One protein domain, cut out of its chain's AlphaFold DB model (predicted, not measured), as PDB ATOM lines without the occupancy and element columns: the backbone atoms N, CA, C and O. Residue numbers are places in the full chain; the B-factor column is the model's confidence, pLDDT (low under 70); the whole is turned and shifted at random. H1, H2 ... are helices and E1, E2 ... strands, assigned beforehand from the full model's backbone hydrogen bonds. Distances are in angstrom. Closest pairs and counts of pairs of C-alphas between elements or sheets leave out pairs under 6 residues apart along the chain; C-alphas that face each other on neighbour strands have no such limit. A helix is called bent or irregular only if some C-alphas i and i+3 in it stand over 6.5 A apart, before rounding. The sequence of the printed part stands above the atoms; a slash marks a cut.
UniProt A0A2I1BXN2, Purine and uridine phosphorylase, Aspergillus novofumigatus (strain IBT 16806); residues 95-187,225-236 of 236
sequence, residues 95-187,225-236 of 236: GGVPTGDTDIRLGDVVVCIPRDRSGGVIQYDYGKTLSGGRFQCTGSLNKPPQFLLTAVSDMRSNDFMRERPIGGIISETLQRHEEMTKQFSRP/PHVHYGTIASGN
ATOM      1  N   GLY A  95     131.301 109.681  68.583       92.06
ATOM      2  CA  GLY A  95     131.104 110.139  69.954       92.06
ATOM      3  C   GLY A  95     131.483 109.051  70.960       92.06
ATOM      4  O   GLY A  95     131.063 107.903  70.827       92.06
ATOM      5  N   GLY A  96     132.256 109.413  71.984       91.69
ATOM      6  CA  GLY A  96     132.546 108.533  73.115       91.69
ATOM      7  C   GLY A  96     131.492 108.665  74.212       91.69
ATOM      8  O   GLY A  96     131.067 109.774  74.530       91.69
ATOM      9  N   VAL A  97     131.108 107.544  74.829       90.56
ATOM     10  CA  VAL A  97     130.234 107.517  76.014       90.56
ATOM     11  C   VAL A  97     131.016 106.901  77.179       90.56
ATOM     12  O   VAL A  97     131.018 105.677  77.330       90.56
ATOM     13  N   PRO A  98     131.737 107.712  77.978       91.75
ATOM     14  CA  PRO A  98     132.497 107.204  79.113       91.75
ATOM     15  C   PRO A  98     131.586 106.580  80.173       91.75
ATOM     16  O   PRO A  98     130.488 107.069  80.442       91.75
ATOM     17  N   THR A  99     132.068 105.517  80.807       88.81
ATOM     18  CA  THR A  99     131.421 104.863  81.953       88.81
ATOM     19  C   THR A  99     132.413 104.756  83.110       88.81
ATOM     20  O   THR A  99     133.598 105.032  82.932       88.81
ATOM     21  N   GLY A 100     131.952 104.340  84.295       85.56
ATOM     22  CA  GLY A 100     132.845 104.132  85.445       85.56
ATOM     23  C   GLY A 100     133.993 103.156  85.156       85.56
ATOM     24  O   GLY A 100     135.106 103.373  85.626       85.56
ATOM     25  N   ASP A 101     133.742 102.151  84.314       87.19
ATOM     26  CA  ASP A 101     134.713 101.108  83.966       87.19
ATOM     27  C   ASP A 101     135.432 101.373  82.632       87.19
ATOM     28  O   ASP A 101     136.320 100.622  82.231       87.19
ATOM     29  N   THR A 102     135.032 102.401  81.880       90.69
ATOM     30  CA  THR A 102     135.599 102.702  80.558       90.69
ATOM     31  C   THR A 102     135.752 104.202  80.372       90.69
ATOM     32  O   THR A 102     134.817 104.920  80.018       90.69
ATOM     33  N   ASP A 103     136.982 104.663  80.576       93.00
ATOM     34  CA  ASP A 103     137.370 106.064  80.484       93.00
ATOM     35  C   ASP A 103     137.822 106.438  79.060       93.00
ATOM     36  O   ASP A 103     139.004 106.704  78.821       93.00
ATOM     37  N   ILE A 104     136.895 106.426  78.095       94.25
ATOM     38  CA  ILE A 104     137.176 106.856  76.713       94.25
ATOM     39  C   ILE A 104     137.416 108.372  76.646       94.25
ATOM     40  O   ILE A 104     136.715 109.157  77.291       94.25
ATOM     41  N   ARG A 105     138.443 108.791  75.903       94.38
ATOM     42  CA  ARG A 105     138.894 110.188  75.783       94.38
ATOM     43  C   ARG A 105     138.952 110.663  74.344       94.38
ATOM     44  O   ARG A 105     139.041 109.860  73.420       94.38
ATOM     45  N   LEU A 106     138.963 111.981  74.159       93.25
ATOM     46  CA  LEU A 106     139.194 112.584  72.849       93.25
ATOM     47  C   LEU A 106     140.548 112.124  72.297       93.25
ATOM     48  O   LEU A 106     141.575 112.220  72.979       93.25
ATOM     49  N   GLY A 107     140.527 111.626  71.062       92.81
ATOM     50  CA  GLY A 107     141.681 111.049  70.375       92.81
ATOM     51  C   GLY A 107     141.882 109.549  70.599       92.81
ATOM     52  O   GLY A 107     142.742 108.981  69.939       92.81
ATOM     53  N   ASP A 108     141.120 108.898  71.484       94.50
ATOM     54  CA  ASP A 108     141.144 107.435  71.597       94.50
ATOM     55  C   ASP A 108     140.519 106.759  70.371       94.50
ATOM     56  O   ASP A 108     139.669 107.328  69.684       94.50
ATOM     57  N   VAL A 109     140.909 105.506  70.139       94.88
ATOM     58  CA  VAL A 109     140.429 104.676  69.030       94.88
ATOM     59  C   VAL A 109     139.553 103.560  69.582       94.88
ATOM     60  O   VAL A 109     139.871 102.963  70.608       94.88
ATOM     61  N   VAL A 110     138.455 103.244  68.895       95.62
ATOM     62  CA  VAL A 110     137.603 102.096  69.235       95.62
ATOM     63  C   VAL A 110     137.610 101.105  68.082       95.62
ATOM     64  O   VAL A 110     137.275 101.456  66.954       95.62
ATOM     65  N   VAL A 111     137.956  99.855  68.373       96.00
ATOM     66  CA  VAL A 111     137.896  98.739  67.427       96.00
ATOM     67  C   VAL A 111     136.704  97.864  67.791       96.00
ATOM     68  O   VAL A 111     136.597  97.372  68.921       96.00
ATOM     69  N   CYS A 112     135.791  97.669  66.837       94.25
ATOM     70  CA  CYS A 112     134.613  96.851  67.082       94.25
ATOM     71  C   CYS A 112     134.989  95.370  67.216       94.25
ATOM     72  O   CYS A 112     135.661  94.797  66.358       94.25
ATOM     73  N   ILE A 113     134.529  94.730  68.293       94.62
ATOM     74  CA  ILE A 113     134.651  93.281  68.478       94.62
ATOM     75  C   ILE A 113     133.311  92.677  68.897       94.62
ATOM     76  O   ILE A 113     132.549  93.324  69.622       94.62
ATOM     77  N   PRO A 114     133.010  91.433  68.487       92.88
ATOM     78  CA  PRO A 114     131.824  90.731  68.954       92.88
ATOM     79  C   PRO A 114     131.821  90.618  70.478       92.88
ATOM     80  O   PRO A 114     132.826  90.235  71.080       92.88
ATOM     81  N   ARG A 115     130.682  90.924  71.099       86.62
ATOM     82  CA  ARG A 115     130.485  90.808  72.547       86.62
ATOM     83  C   ARG A 115     129.052  90.393  72.833       86.62
ATOM     84  O   ARG A 115     128.113  90.963  72.279       86.62
ATOM     85  N   ASP A 116     128.894  89.407  73.708       84.38
ATOM     86  CA  ASP A 116     127.604  88.826  74.075       84.38
ATOM     87  C   ASP A 116     126.789  88.418  72.833       84.38
ATOM     88  O   ASP A 116     127.177  87.510  72.100       84.38
ATOM     89  N   ARG A 117     125.662  89.093  72.577       80.06
ATOM     90  CA  ARG A 117     124.790  88.856  71.413       80.06
ATOM     91  C   ARG A 117     125.065  89.797  70.233       80.06
ATOM     92  O   ARG A 117     124.393  89.689  69.212       80.06
ATOM     93  N   SER A 118     126.006  90.731  70.365       85.56
ATOM     94  CA  SER A 118     126.358  91.694  69.319       85.56
ATOM     95  C   SER A 118     127.510  91.179  68.458       85.56
ATOM     96  O   SER A 118     128.518  90.692  68.974       85.56
ATOM     97  N   GLY A 119     127.408  91.376  67.140       89.62
ATOM     98  CA  GLY A 119     128.519  91.197  66.201       89.62
ATOM     99  C   GLY A 119     129.637  92.240  66.347       89.62
ATOM    100  O   GLY A 119     130.648  92.132  65.667       89.62
ATOM    101  N   GLY A 120     129.479  93.225  67.235       92.19
ATOM    102  CA  GLY A 120     130.438  94.303  67.496       92.19
ATOM    103  C   GLY A 120     129.919  95.685  67.107       92.19
ATOM    104  O   GLY A 120     130.430  96.686  67.596       92.19
ATOM    105  N   VAL A 121     128.857  95.752  66.302       91.75
ATOM    106  CA  VAL A 121     128.125  96.990  66.014       91.75
ATOM    107  C   VAL A 121     126.658  96.806  66.402       91.75
ATOM    108  O   VAL A 121     126.053  95.772  66.109       91.75
ATOM    109  N   ILE A 122     126.099  97.794  67.095       89.94
ATOM    110  CA  ILE A 122     124.709  97.818  67.560       89.94
ATOM    111  C   ILE A 122     123.992  98.966  66.858       89.94
ATOM    112  O   ILE A 122     124.383 100.120  67.021       89.94
ATOM    113  N   GLN A 123     122.933  98.654  66.111       88.31
ATOM    114  CA  GLN A 123     122.044  99.667  65.541       88.31
ATOM    115  C   GLN A 123     121.072 100.152  66.622       88.31
ATOM    116  O   GLN A 123     120.052  99.509  66.867       88.31
ATOM    117  N   TYR A 124     121.434 101.218  67.337       85.56
ATOM    118  CA  TYR A 124     120.737 101.614  68.570       85.56
ATOM    119  C   TYR A 124     119.361 102.245  68.320       85.56
ATOM    120  O   TYR A 124     118.535 102.283  69.228       85.56
ATOM    121  N   ASP A 125     119.120 102.731  67.106       84.38
ATOM    122  CA  ASP A 125     117.878 103.341  66.629       84.38
ATOM    123  C   ASP A 125     116.975 102.345  65.875       84.38
ATOM    124  O   ASP A 125     115.814 102.644  65.590       84.38
ATOM    125  N   TYR A 126     117.466 101.130  65.598       82.38
ATOM    126  CA  TYR A 126     116.742 100.110  64.843       82.38
ATOM    127  C   TYR A 126     116.082  99.063  65.748       82.38
ATOM    128  O   TYR A 126     116.711  98.147  66.293       82.38
ATOM    129  N   GLY A 127     114.765  99.168  65.894       83.88
ATOM    130  CA  GLY A 127     114.037  98.323  66.824       83.88
ATOM    131  C   GLY A 127     112.545  98.589  66.866       83.88
ATOM    132  O   GLY A 127     111.980  99.294  66.032       83.88
ATOM    133  N   LYS A 128     111.897  97.987  67.859       84.12
ATOM    134  CA  LYS A 128     110.464  98.129  68.113       84.12
ATOM    135  C   LYS A 128     110.242  98.831  69.439       84.12
ATOM    136  O   LYS A 128     110.858  98.480  70.444       84.12
ATOM    137  N   THR A 129     109.299  99.762  69.460       85.69
ATOM    138  CA  THR A 129     108.773 100.312  70.710       85.69
ATOM    139  C   THR A 129     107.708  99.364  71.248       85.69
ATOM    140  O   THR A 129     106.662  99.166  70.634       85.69
ATOM    141  N   LEU A 130     107.995  98.742  72.386       87.12
ATOM    142  CA  LEU A 130     107.068  97.890  73.119       87.12
ATOM    143  C   LEU A 130     106.098  98.738  73.957       87.12
ATOM    144  O   LEU A 130     106.319  99.929  74.201       87.12
ATOM    145  N   SER A 131     105.029  98.103  74.447       79.94
ATOM    146  CA  SER A 131     104.074  98.723  75.372       79.94
ATOM    147  C   SER A 131     104.794  99.369  76.562       79.94
ATOM    148  O   SER A 131     105.664  98.745  77.176       79.94
ATOM    149  N   GLY A 132     104.421 100.607  76.895       82.19
ATOM    150  CA  GLY A 132     105.065 101.385  77.959       82.19
ATOM    151  C   GLY A 132     106.325 102.150  77.529       82.19
ATOM    152  O   GLY A 132     107.107 102.536  78.388       82.19
ATOM    153  N   GLY A 133     106.549 102.350  76.223       80.81
ATOM    154  CA  GLY A 133     107.636 103.198  75.704       80.81
ATOM    155  C   GLY A 133     109.024 102.552  75.731       80.81
ATOM    156  O   GLY A 133     110.027 103.221  75.499       80.81
ATOM    157  N   ARG A 134     109.104 101.246  76.009       83.19
ATOM    158  CA  ARG A 134     110.373 100.511  76.058       83.19
ATOM    159  C   ARG A 134     110.851 100.188  74.648       83.19
ATOM    160  O   ARG A 134     110.194  99.435  73.937       83.19
ATOM    161  N   PHE A 135     112.015 100.699  74.272       84.12
ATOM    162  CA  PHE A 135     112.648 100.336  73.010       84.12
ATOM    163  C   PHE A 135     113.326  98.963  73.107       84.12
ATOM    164  O   PHE A 135     114.030  98.666  74.074       84.12
ATOM    165  N   GLN A 136     113.115  98.122  72.102       82.19
ATOM    166  CA  GLN A 136     113.767  96.830  71.945       82.19
ATOM    167  C   GLN A 136     114.511  96.805  70.612       82.19
ATOM    168  O   GLN A 136     113.879  96.831  69.558       82.19
ATOM    169  N   CYS A 137     115.840  96.685  70.656       80.25
ATOM    170  CA  CYS A 137     116.641  96.405  69.464       80.25
ATOM    171  C   CYS A 137     116.229  95.044  68.886       80.25
ATOM    172  O   CYS A 137     116.243  94.039  69.600       80.25
ATOM    173  N   THR A 138     115.855  95.006  67.607       78.00
ATOM    174  CA  THR A 138     115.406  93.767  66.939       78.00
ATOM    175  C   THR A 138     116.366  93.258  65.871       78.00
ATOM    176  O   THR A 138     116.186  92.145  65.389       78.00
ATOM    177  N   GLY A 139     117.361  94.061  65.489       72.56
ATOM    178  CA  GLY A 139     118.385  93.694  64.513       72.56
ATOM    179  C   GLY A 139     119.725  93.370  65.171       72.56
ATOM    180  O   GLY A 139     120.056  93.891  66.234       72.56
ATOM    181  N   SER A 140     120.513  92.526  64.509       76.94
ATOM    182  CA  SER A 140     121.924  92.306  64.824       76.94
ATOM    183  C   SER A 140     122.727  92.315  63.531       76.94
ATOM    184  O   SER A 140     122.372  91.609  62.587       76.94
ATOM    185  N   LEU A 141     123.820  93.076  63.500       84.56
ATOM    186  CA  LEU A 141     124.777  93.016  62.400       84.56
ATOM    187  C   LEU A 141     125.674  91.781  62.539       84.56
ATOM    188  O   LEU A 141     125.915  91.285  63.646       84.56
ATOM    189  N   ASN A 142     126.170  91.289  61.404       86.31
ATOM    190  CA  ASN A 142     127.110  90.174  61.373       86.31
ATOM    191  C   ASN A 142     128.396  90.523  62.130       86.31
ATOM    192  O   ASN A 142     128.844  91.670  62.137       86.31
ATOM    193  N   LYS A 143     129.020  89.506  62.730       91.38
ATOM    194  CA  LYS A 143     130.375  89.646  63.267       91.38
ATOM    195  C   LYS A 143     131.411  89.760  62.140       91.38
ATOM    196  O   LYS A 143     131.200  89.154  61.084       91.38
ATOM    197  N   PRO A 144     132.551  90.442  62.369       93.94
ATOM    198  CA  PRO A 144     133.666  90.429  61.434       93.94
ATOM    199  C   PRO A 144     134.139  88.998  61.101       93.94
ATOM    200  O   PRO A 144     134.077  88.112  61.963       93.94
ATOM    201  N   PRO A 145     134.638  88.758  59.873       93.81
ATOM    202  CA  PRO A 145     135.293  87.510  59.495       93.81
ATOM    203  C   PRO A 145     136.409  87.087  60.458       93.81
ATOM    204  O   PRO A 145     137.102  87.923  61.039       93.81
ATOM    205  N   GLN A 146     136.641  85.775  60.570       94.94
ATOM    206  CA  GLN A 146     137.609  85.206  61.516       94.94
ATOM    207  C   GLN A 146     139.017  85.798  61.370       94.94
ATOM    208  O   GLN A 146     139.646  86.100  62.377       94.94
ATOM    209  N   PHE A 147     139.499  86.005  60.142       95.00
ATOM    210  CA  PHE A 147     140.849  86.530  59.924       95.00
ATOM    211  C   PHE A 147     141.022  87.968  60.448       95.00
ATOM    212  O   PHE A 147     142.102  88.298  60.928       95.00
ATOM    213  N   LEU A 148     139.966  88.798  60.435       96.19
ATOM    214  CA  LEU A 148     140.005  90.124  61.061       96.19
ATOM    215  C   LEU A 148     140.021  90.016  62.586       96.19
ATOM    216  O   LEU A 148     140.765  90.734  63.241       96.19
ATOM    217  N   LEU A 149     139.255  89.087  63.163       96.25
ATOM    218  CA  LEU A 149     139.251  88.867  64.615       96.25
ATOM    219  C   LEU A 149     140.605  88.354  65.129       96.25
ATOM    220  O   LEU A 149     141.053  88.761  66.203       96.25
ATOM    221  N   THR A 150     141.286  87.505  64.357       96.75
ATOM    222  CA  THR A 150     142.658  87.081  64.666       96.75
ATOM    223  C   THR A 150     143.632  88.258  64.574       96.75
ATOM    224  O   THR A 150     144.437  88.430  65.484       96.75
ATOM    225  N   ALA A 151     143.517  89.113  63.550       94.56
ATOM    226  CA  ALA A 151     144.347  90.316  63.430       94.56
ATOM    227  C   ALA A 151     144.132  91.300  64.598       94.56
ATOM    228  O   ALA A 151     145.088  91.865  65.114       94.56
ATOM    229  N   VAL A 152     142.893  91.457  65.075       95.44
ATOM    230  CA  VAL A 152     142.590  92.260  66.273       95.44
ATOM    231  C   VAL A 152     143.206  91.651  67.537       95.44
ATOM    232  O   VAL A 152     143.659  92.384  68.412       95.44
ATOM    233  N   SER A 153     143.249  90.320  67.641       95.31
ATOM    234  CA  SER A 153     143.886  89.641  68.777       95.31
ATOM    235  C   SER A 153     145.399  89.875  68.800       95.31
ATOM    236  O   SER A 153     145.952  90.141  69.865       95.31
ATOM    237  N   ASP A 154     146.043  89.833  67.630       93.44
ATOM    238  CA  ASP A 154     147.462  90.162  67.468       93.44
ATOM    239  C   ASP A 154     147.744  91.637  67.792       93.44
ATOM    240  O   ASP A 154     148.585  91.934  68.635       93.44
ATOM    241  N   MET A 155     146.947  92.561  67.244       91.25
ATOM    242  CA  MET A 155     147.026  93.995  67.560       91.25
ATOM    243  C   MET A 155     146.944  94.246  69.069       91.25
ATOM    244  O   MET A 155     147.786  94.941  69.629       91.25
ATOM    245  N   ARG A 156     145.981  93.615  69.747       91.81
ATOM    246  CA  ARG A 156     145.821  93.743  71.198       91.81
ATOM    247  C   ARG A 156     147.017  93.178  71.971       91.81
ATOM    248  O   ARG A 156     147.358  93.711  73.023       91.81
ATOM    249  N   SER A 157     147.640  92.107  71.479       91.75
ATOM    250  CA  SER A 157     148.880  91.563  72.049       91.75
ATOM    251  C   SER A 157     150.032  92.564  71.923       91.75
ATOM    252  O   SER A 157     150.731  92.834  72.899       91.75
ATOM    253  N   ASN A 158     150.181  93.176  70.749       88.38
ATOM    254  CA  ASN A 158     151.236  94.152  70.467       88.38
ATOM    255  C   ASN A 158     151.048  95.448  71.274       88.38
ATOM    256  O   ASN A 158     152.032  96.036  71.730       88.38
ATOM    257  N   ASP A 159     149.801  95.849  71.536       84.69
ATOM    258  CA  ASP A 159     149.474  96.974  72.418       84.69
ATOM    259  C   ASP A 159     149.964  96.738  73.856       84.69
ATOM    260  O   ASP A 159     150.512  97.651  74.481       84.69
ATOM    261  N   PHE A 160     149.840  95.509  74.382       84.69
ATOM    262  CA  PHE A 160     150.402  95.159  75.696       84.69
ATOM    263  C   PHE A 160     151.932  95.254  75.718       84.69
ATOM    264  O   PHE A 160     152.504  95.641  76.740       84.69
ATOM    265  N   MET A 161     152.581  94.944  74.595       84.69
ATOM    266  CA  MET A 161     154.037  95.006  74.431       84.69
ATOM    267  C   MET A 161     154.555  96.412  74.076       84.69
ATOM    268  O   MET A 161     155.758  96.655  74.157       84.69
ATOM    269  N   ARG A 162     153.664  97.358  73.735       77.75
ATOM    270  CA  ARG A 162     153.977  98.733  73.293       77.75
ATOM    271  C   ARG A 162     154.896  98.798  72.066       77.75
ATOM    272  O   ARG A 162     155.681  99.734  71.929       77.75
ATOM    273  N   GLU A 163     154.794  97.825  71.163       69.06
ATOM    274  CA  GLU A 163     155.744  97.674  70.050       69.06
ATOM    275  C   GLU A 163     155.603  98.750  68.959       69.06
ATOM    276  O   GLU A 163     156.572  99.019  68.249       69.06
ATOM    277  N   ARG A 164     154.445  99.424  68.853       70.25
ATOM    278  CA  ARG A 164     154.223 100.582  67.964       70.25
ATOM    279  C   ARG A 164     153.149 101.536  68.511       70.25
ATOM    280  O   ARG A 164     151.967 101.289  68.290       70.25
ATOM    281  N   PRO A 165     153.519 102.628  69.202       81.44
ATOM    282  CA  PRO A 165     152.538 103.590  69.695       81.44
ATOM    283  C   PRO A 165     151.851 104.326  68.533       81.44
ATOM    284  O   PRO A 165     152.509 104.876  67.646       81.44
ATOM    285  N   ILE A 166     150.520 104.371  68.570       89.19
ATOM    286  CA  ILE A 166     149.654 105.080  67.620       89.19
ATOM    287  C   ILE A 166     150.018 106.565  67.563       89.19
ATOM    288  O   ILE A 166     150.029 107.160  66.486       89.19
ATOM    289  N   GLY A 167     150.366 107.164  68.701       90.75
ATOM    290  CA  GLY A 167     150.791 108.556  68.788       90.75
ATOM    291  C   GLY A 167     152.020 108.856  67.932       90.75
ATOM    292  O   GLY A 167     152.097 109.935  67.345       90.75
ATOM    293  N   GLY A 168     152.942 107.896  67.787       91.44
ATOM    294  CA  GLY A 168     154.097 108.020  66.894       91.44
ATOM    295  C   GLY A 168     153.677 108.090  65.428       91.44
ATOM    296  O   GLY A 168     154.087 109.005  64.718       91.44
ATOM    297  N   ILE A 169     152.782 107.188  65.014       91.75
ATOM    298  CA  ILE A 169     152.236 107.131  63.649       91.75
ATOM    299  C   ILE A 169     151.481 108.424  63.308       91.75
ATOM    300  O   ILE A 169     151.692 109.013  62.250       91.75
ATOM    301  N   ILE A 170     150.627 108.903  64.220       93.19
ATOM    302  CA  ILE A 170     149.894 110.164  64.039       93.19
ATOM    303  C   ILE A 170     150.873 111.331  63.908       93.19
ATOM    304  O   ILE A 170     150.732 112.149  63.001       93.19
ATOM    305  N   SER A 171     151.876 111.405  64.786       92.44
ATOM    306  CA  SER A 171     152.858 112.494  64.780       92.44
ATOM    307  C   SER A 171     153.666 112.527  63.483       92.44
ATOM    308  O   SER A 171     153.840 113.597  62.908       92.44
ATOM    309  N   GLU A 172     154.114 111.370  62.993       93.25
ATOM    310  CA  GLU A 172     154.823 111.250  61.715       93.25
ATOM    311  C   GLU A 172     153.945 111.703  60.539       93.25
ATOM    312  O   GLU A 172     154.377 112.488  59.694       93.25
ATOM    313  N   THR A 173     152.682 111.275  60.500       93.94
ATOM    314  CA  THR A 173     151.747 111.697  59.450       93.94
ATOM    315  C   THR A 173     151.476 113.202  59.490       93.94
ATOM    316  O   THR A 173     151.500 113.843  58.440       93.94
ATOM    317  N   LEU A 174     151.289 113.797  60.670       94.06
ATOM    318  CA  LEU A 174     151.095 115.247  60.795       94.06
ATOM    319  C   LEU A 174     152.348 116.042  60.399       94.06
ATOM    320  O   LEU A 174     152.221 117.098  59.788       94.06
ATOM    321  N   GLN A 175     153.551 115.521  60.662       93.88
ATOM    322  CA  GLN A 175     154.800 116.135  60.193       93.88
ATOM    323  C   GLN A 175     154.919 116.114  58.665       93.88
ATOM    324  O   GLN A 175     155.381 117.086  58.074       93.88
ATOM    325  N   ARG A 176     154.478 115.032  58.008       93.25
ATOM    326  CA  ARG A 176     154.451 114.943  56.535       93.25
ATOM    327  C   ARG A 176     153.394 115.853  55.901       93.25
ATOM    328  O   ARG A 176     153.553 116.259  54.753       93.25
ATOM    329  N   HIS A 177     152.336 116.182  56.640       92.88
ATOM    330  CA  HIS A 177     151.208 116.988  56.178       92.88
ATOM    331  C   HIS A 177     150.965 118.187  57.102       92.88
ATOM    332  O   HIS A 177     149.924 118.277  57.752       92.88
ATOM    333  N   GLU A 178     151.915 119.127  57.143       91.06
ATOM    334  CA  GLU A 178     151.919 120.246  58.100       91.06
ATOM    335  C   GLU A 178     150.589 121.027  58.132       91.06
ATOM    336  O   GLU A 178     150.059 121.293  59.213       91.06
ATOM    337  N   GLU A 179     149.979 121.278  56.968       92.25
ATOM    338  CA  GLU A 179     148.682 121.962  56.824       92.25
ATOM    339  C   GLU A 179     147.525 121.268  57.572       92.25
ATOM    340  O   GLU A 179     146.567 121.916  58.002       92.25
ATOM    341  N   MET A 180     147.605 119.948  57.774       93.31
ATOM    342  CA  MET A 180     146.602 119.179  58.519       93.31
ATOM    343  C   MET A 180     146.750 119.347  60.032       93.31
ATOM    344  O   MET A 180     145.772 119.187  60.763       93.31
ATOM    345  N   THR A 181     147.934 119.718  60.526       91.25
ATOM    346  CA  THR A 181     148.241 119.777  61.964       91.25
ATOM    347  C   THR A 181     147.208 120.586  62.734       91.25
ATOM    348  O   THR A 181     146.702 120.131  63.758       91.25
ATOM    349  N   LYS A 182     146.805 121.751  62.219       88.94
ATOM    350  CA  LYS A 182     145.858 122.633  62.911       88.94
ATOM    351  C   LYS A 182     144.477 122.002  63.126       88.94
ATOM    352  O   LYS A 182     143.819 122.316  64.112       88.94
ATOM    353  N   GLN A 183     144.024 121.156  62.203       90.50
ATOM    354  CA  GLN A 183     142.672 120.591  62.223       90.50
ATOM    355  C   GLN A 183     142.624 119.161  62.776       90.50
ATOM    356  O   GLN A 183     141.599 118.763  63.325       90.50
ATOM    357  N   PHE A 184     143.712 118.402  62.639       93.06
ATOM    358  CA  PHE A 184     143.769 116.977  62.972       93.06
ATOM    359  C   PHE A 184     144.554 116.677  64.255       93.06
ATOM    360  O   PHE A 184     144.569 115.532  64.706       93.06
ATOM    361  N   SER A 185     145.184 117.685  64.867       90.25
ATOM    362  CA  SER A 185     145.830 117.508  66.167       90.25
ATOM    363  C   SER A 185     144.822 117.145  67.248       90.25
ATOM    364  O   SER A 185     143.678 117.607  67.266       90.25
ATOM    365  N   ARG A 186     145.288 116.338  68.201       87.31
ATOM    366  CA  ARG A 186     144.531 116.033  69.410       87.31
ATOM    367  C   ARG A 186     144.212 117.342  70.156       87.31
ATOM    368  O   ARG A 186     145.113 118.159  70.324       87.31
ATOM    369  N   PRO A 187     142.973 117.541  70.634       85.69
ATOM    370  CA  PRO A 187     142.645 118.709  71.442       85.69
ATOM    371  C   PRO A 187     143.369 118.674  72.795       85.69
ATOM    372  O   PRO A 187     143.464 117.622  73.429       85.69
ATOM    373  N   PRO A 225     147.068 107.914  72.634       91.94
ATOM    374  CA  PRO A 225     145.729 107.390  72.383       91.94
ATOM    375  C   PRO A 225     145.556 105.976  72.938       91.94
ATOM    376  O   PRO A 225     146.425 105.127  72.766       91.94
ATOM    377  N   HIS A 226     144.432 105.701  73.598       91.94
ATOM    378  CA  HIS A 226     144.107 104.336  74.010       91.94
ATOM    379  C   HIS A 226     143.253 103.650  72.942       91.94
ATOM    380  O   HIS A 226     142.345 104.271  72.386       91.94
ATOM    381  N   VAL A 227     143.505 102.360  72.711       93.44
ATOM    382  CA  VAL A 227     142.630 101.503  71.904       93.44
ATOM    383  C   VAL A 227     141.637 100.798  72.818       93.44
ATOM    384  O   VAL A 227     142.008 100.087  73.752       93.44
ATOM    385  N   HIS A 228     140.351 100.991  72.544       93.94
ATOM    386  CA  HIS A 228     139.258 100.311  73.225       93.94
ATOM    387  C   HIS A 228     138.693  99.230  72.312       93.94
ATOM    388  O   HIS A 228     138.398  99.480  71.146       93.94
ATOM    389  N   TYR A 229     138.488  98.034  72.854       93.12
ATOM    390  CA  TYR A 229     137.893  96.918  72.123       93.12
ATOM    391  C   TYR A 229     136.503  96.640  72.680       93.12
ATOM    392  O   TYR A 229     136.359  96.190  73.820       93.12
ATOM    393  N   GLY A 230     135.467  96.909  71.892       90.88
ATOM    394  CA  GLY A 230     134.097  96.759  72.367       90.88
ATOM    395  C   GLY A 230     133.045  96.912  71.284       90.88
ATOM    396  O   GLY A 230     133.326  96.785  70.097       90.88
ATOM    397  N   THR A 231     131.812  97.157  71.709       90.56
ATOM    398  CA  THR A 231     130.692  97.400  70.801       90.56
ATOM    399  C   THR A 231     130.634  98.866  70.397       90.56
ATOM    400  O   THR A 231     130.740  99.738  71.257       90.56
ATOM    401  N   ILE A 232     130.382  99.131  69.119       93.00
ATOM    402  CA  ILE A 232     130.142 100.478  68.594       93.00
ATOM    403  C   ILE A 232     128.645 100.656  68.345       93.00
ATOM    404  O   ILE A 232     128.004  99.811  67.719       93.00
ATOM    405  N   ALA A 233     128.081 101.752  68.842       90.75
ATOM    406  CA  ALA A 233     126.716 102.149  68.531       90.75
ATOM    407  C   ALA A 233     126.690 102.869  67.172       90.75
ATOM    408  O   ALA A 233     127.505 103.752  66.921       90.75
ATOM    409  N   SER A 234     125.765 102.488  66.296       89.81
ATOM    410  CA  SER A 234     125.554 103.097  64.981       89.81
ATOM    411  C   SER A 234     124.070 103.408  64.798       89.81
ATOM    412  O   SER A 234     123.227 102.663  65.294       89.81
ATOM    413  N   GLY A 235     123.750 104.508  64.127       84.75
ATOM    414  CA  GLY A 235     122.381 104.954  63.878       84.75
ATOM    415  C   GLY A 235     122.344 106.005  62.772       84.75
ATOM    416  O   GLY A 235     123.403 106.396  62.264       84.75
ATOM    417  N   ASN A 236     121.136 106.414  62.384       74.25
ATOM    418  CA  ASN A 236     120.872 107.466  61.398       74.25
ATOM    419  C   ASN A 236     120.397 108.770  62.044       74.25
ATOM    420  O   ASN A 236     119.774 108.721  63.128       74.25
TER     421      ASN A 236
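What this domain is: This is residues 95 to 187 and 225 to 236 of the 236 residues of the protein "Purine and uridine phosphorylase" of Aspergillus novofumigatus (strain IBT 16806) (UniProt A0A2I1BXN2). Two small parallel strand pairs follow one another through the middle, E1 with E5 and then E2 with E6, while the hairpin of E3 and E4 lies at one far end and the helices H2 and H3 make a corner at the other. H1 runs past the E5 side of the middle pair, and the helices have few contacts with one another, leaving the whole loosely strung out. The printed part has 105 residues with three named helices and six named strands, in the order E1 E2 E3 E4 H1 H2 H3 E5 E6; E3 and E4 are antiparallel, and the class is mixed, helices and strands. It is loose, with a radius of gyration of the C-alphas of 17.4 A, and elongated, spanning 55 by 32 by 26 A.

Where its parts are: Find C-alpha 109 at (140.429, 104.676, 69.030); from there E1 runs to residue 112, 9.9 A. Its partner E5 is residues 227 to 230, 9.8 A. Next look at E2, residues 121 to 123, 6.7 A, and E6, residues 232 to 234, 6.4 A, ending at C-alpha 234, (125.554, 103.097, 64.981). E3 is residues 127 to 130, 9.4 A, and E4 residues 134 to 137, 10.0 A. H1, residues 146 to 161, starts at C-alpha 146, (137.609, 85.206, 61.516), and is 23.1 A long. H2 is residues 166 to 176, 15.6 A, and H3 residues 178 to 184, 10.0 A.

How they stand to each other: Start at E1 and E5, parallel at 28 degrees, where N 111 and O 228 are 2.8 A apart. E5 runs on into E6 across one residue, at 68 degrees. There E6 is parallel to E2 at 31 degrees, with N 122 and O 232 at 2.8 A. Further out, E3 and E4 form an antiparallel hairpin at 153 degrees, with N 128 and O 136 at 2.9 A; the closest C-alphas of E2 and E4, Gln 123 and Cys 137, are 7.4 A apart. H1 is near E5, with 6 pairs of C-alphas within 10 A, and apart from H2. H2 and H3 touch only at the corner, closest at the C-alphas of Leu 174 and Thr 181, 5.5 A, at a steep tilt of 45 degrees, opposite ways. In H1 and H2 every O i to N i+4 pair is within hydrogen-bond range; in H3 1 of 3 is, beside 2 of 4 O i to N i+3 pairs. H3 is irregular, but only just: C-alphas 179 and 182 are 6.7 A apart.

The domain as a whole: The two C-alphas farthest apart, those of Ser 131 and Arg 176, stand at 56.2 A. Residues 188 to 224 are not printed, and C-alphas 187 and 225 are 11.8 A apart across this cut. Of the links that are printed whole, none is long. Residues 175 to 180, of which 178 to 180 belong to H3, stand free. Mean pLDDT of the printed part is 89.0, and residue 163 is under 70.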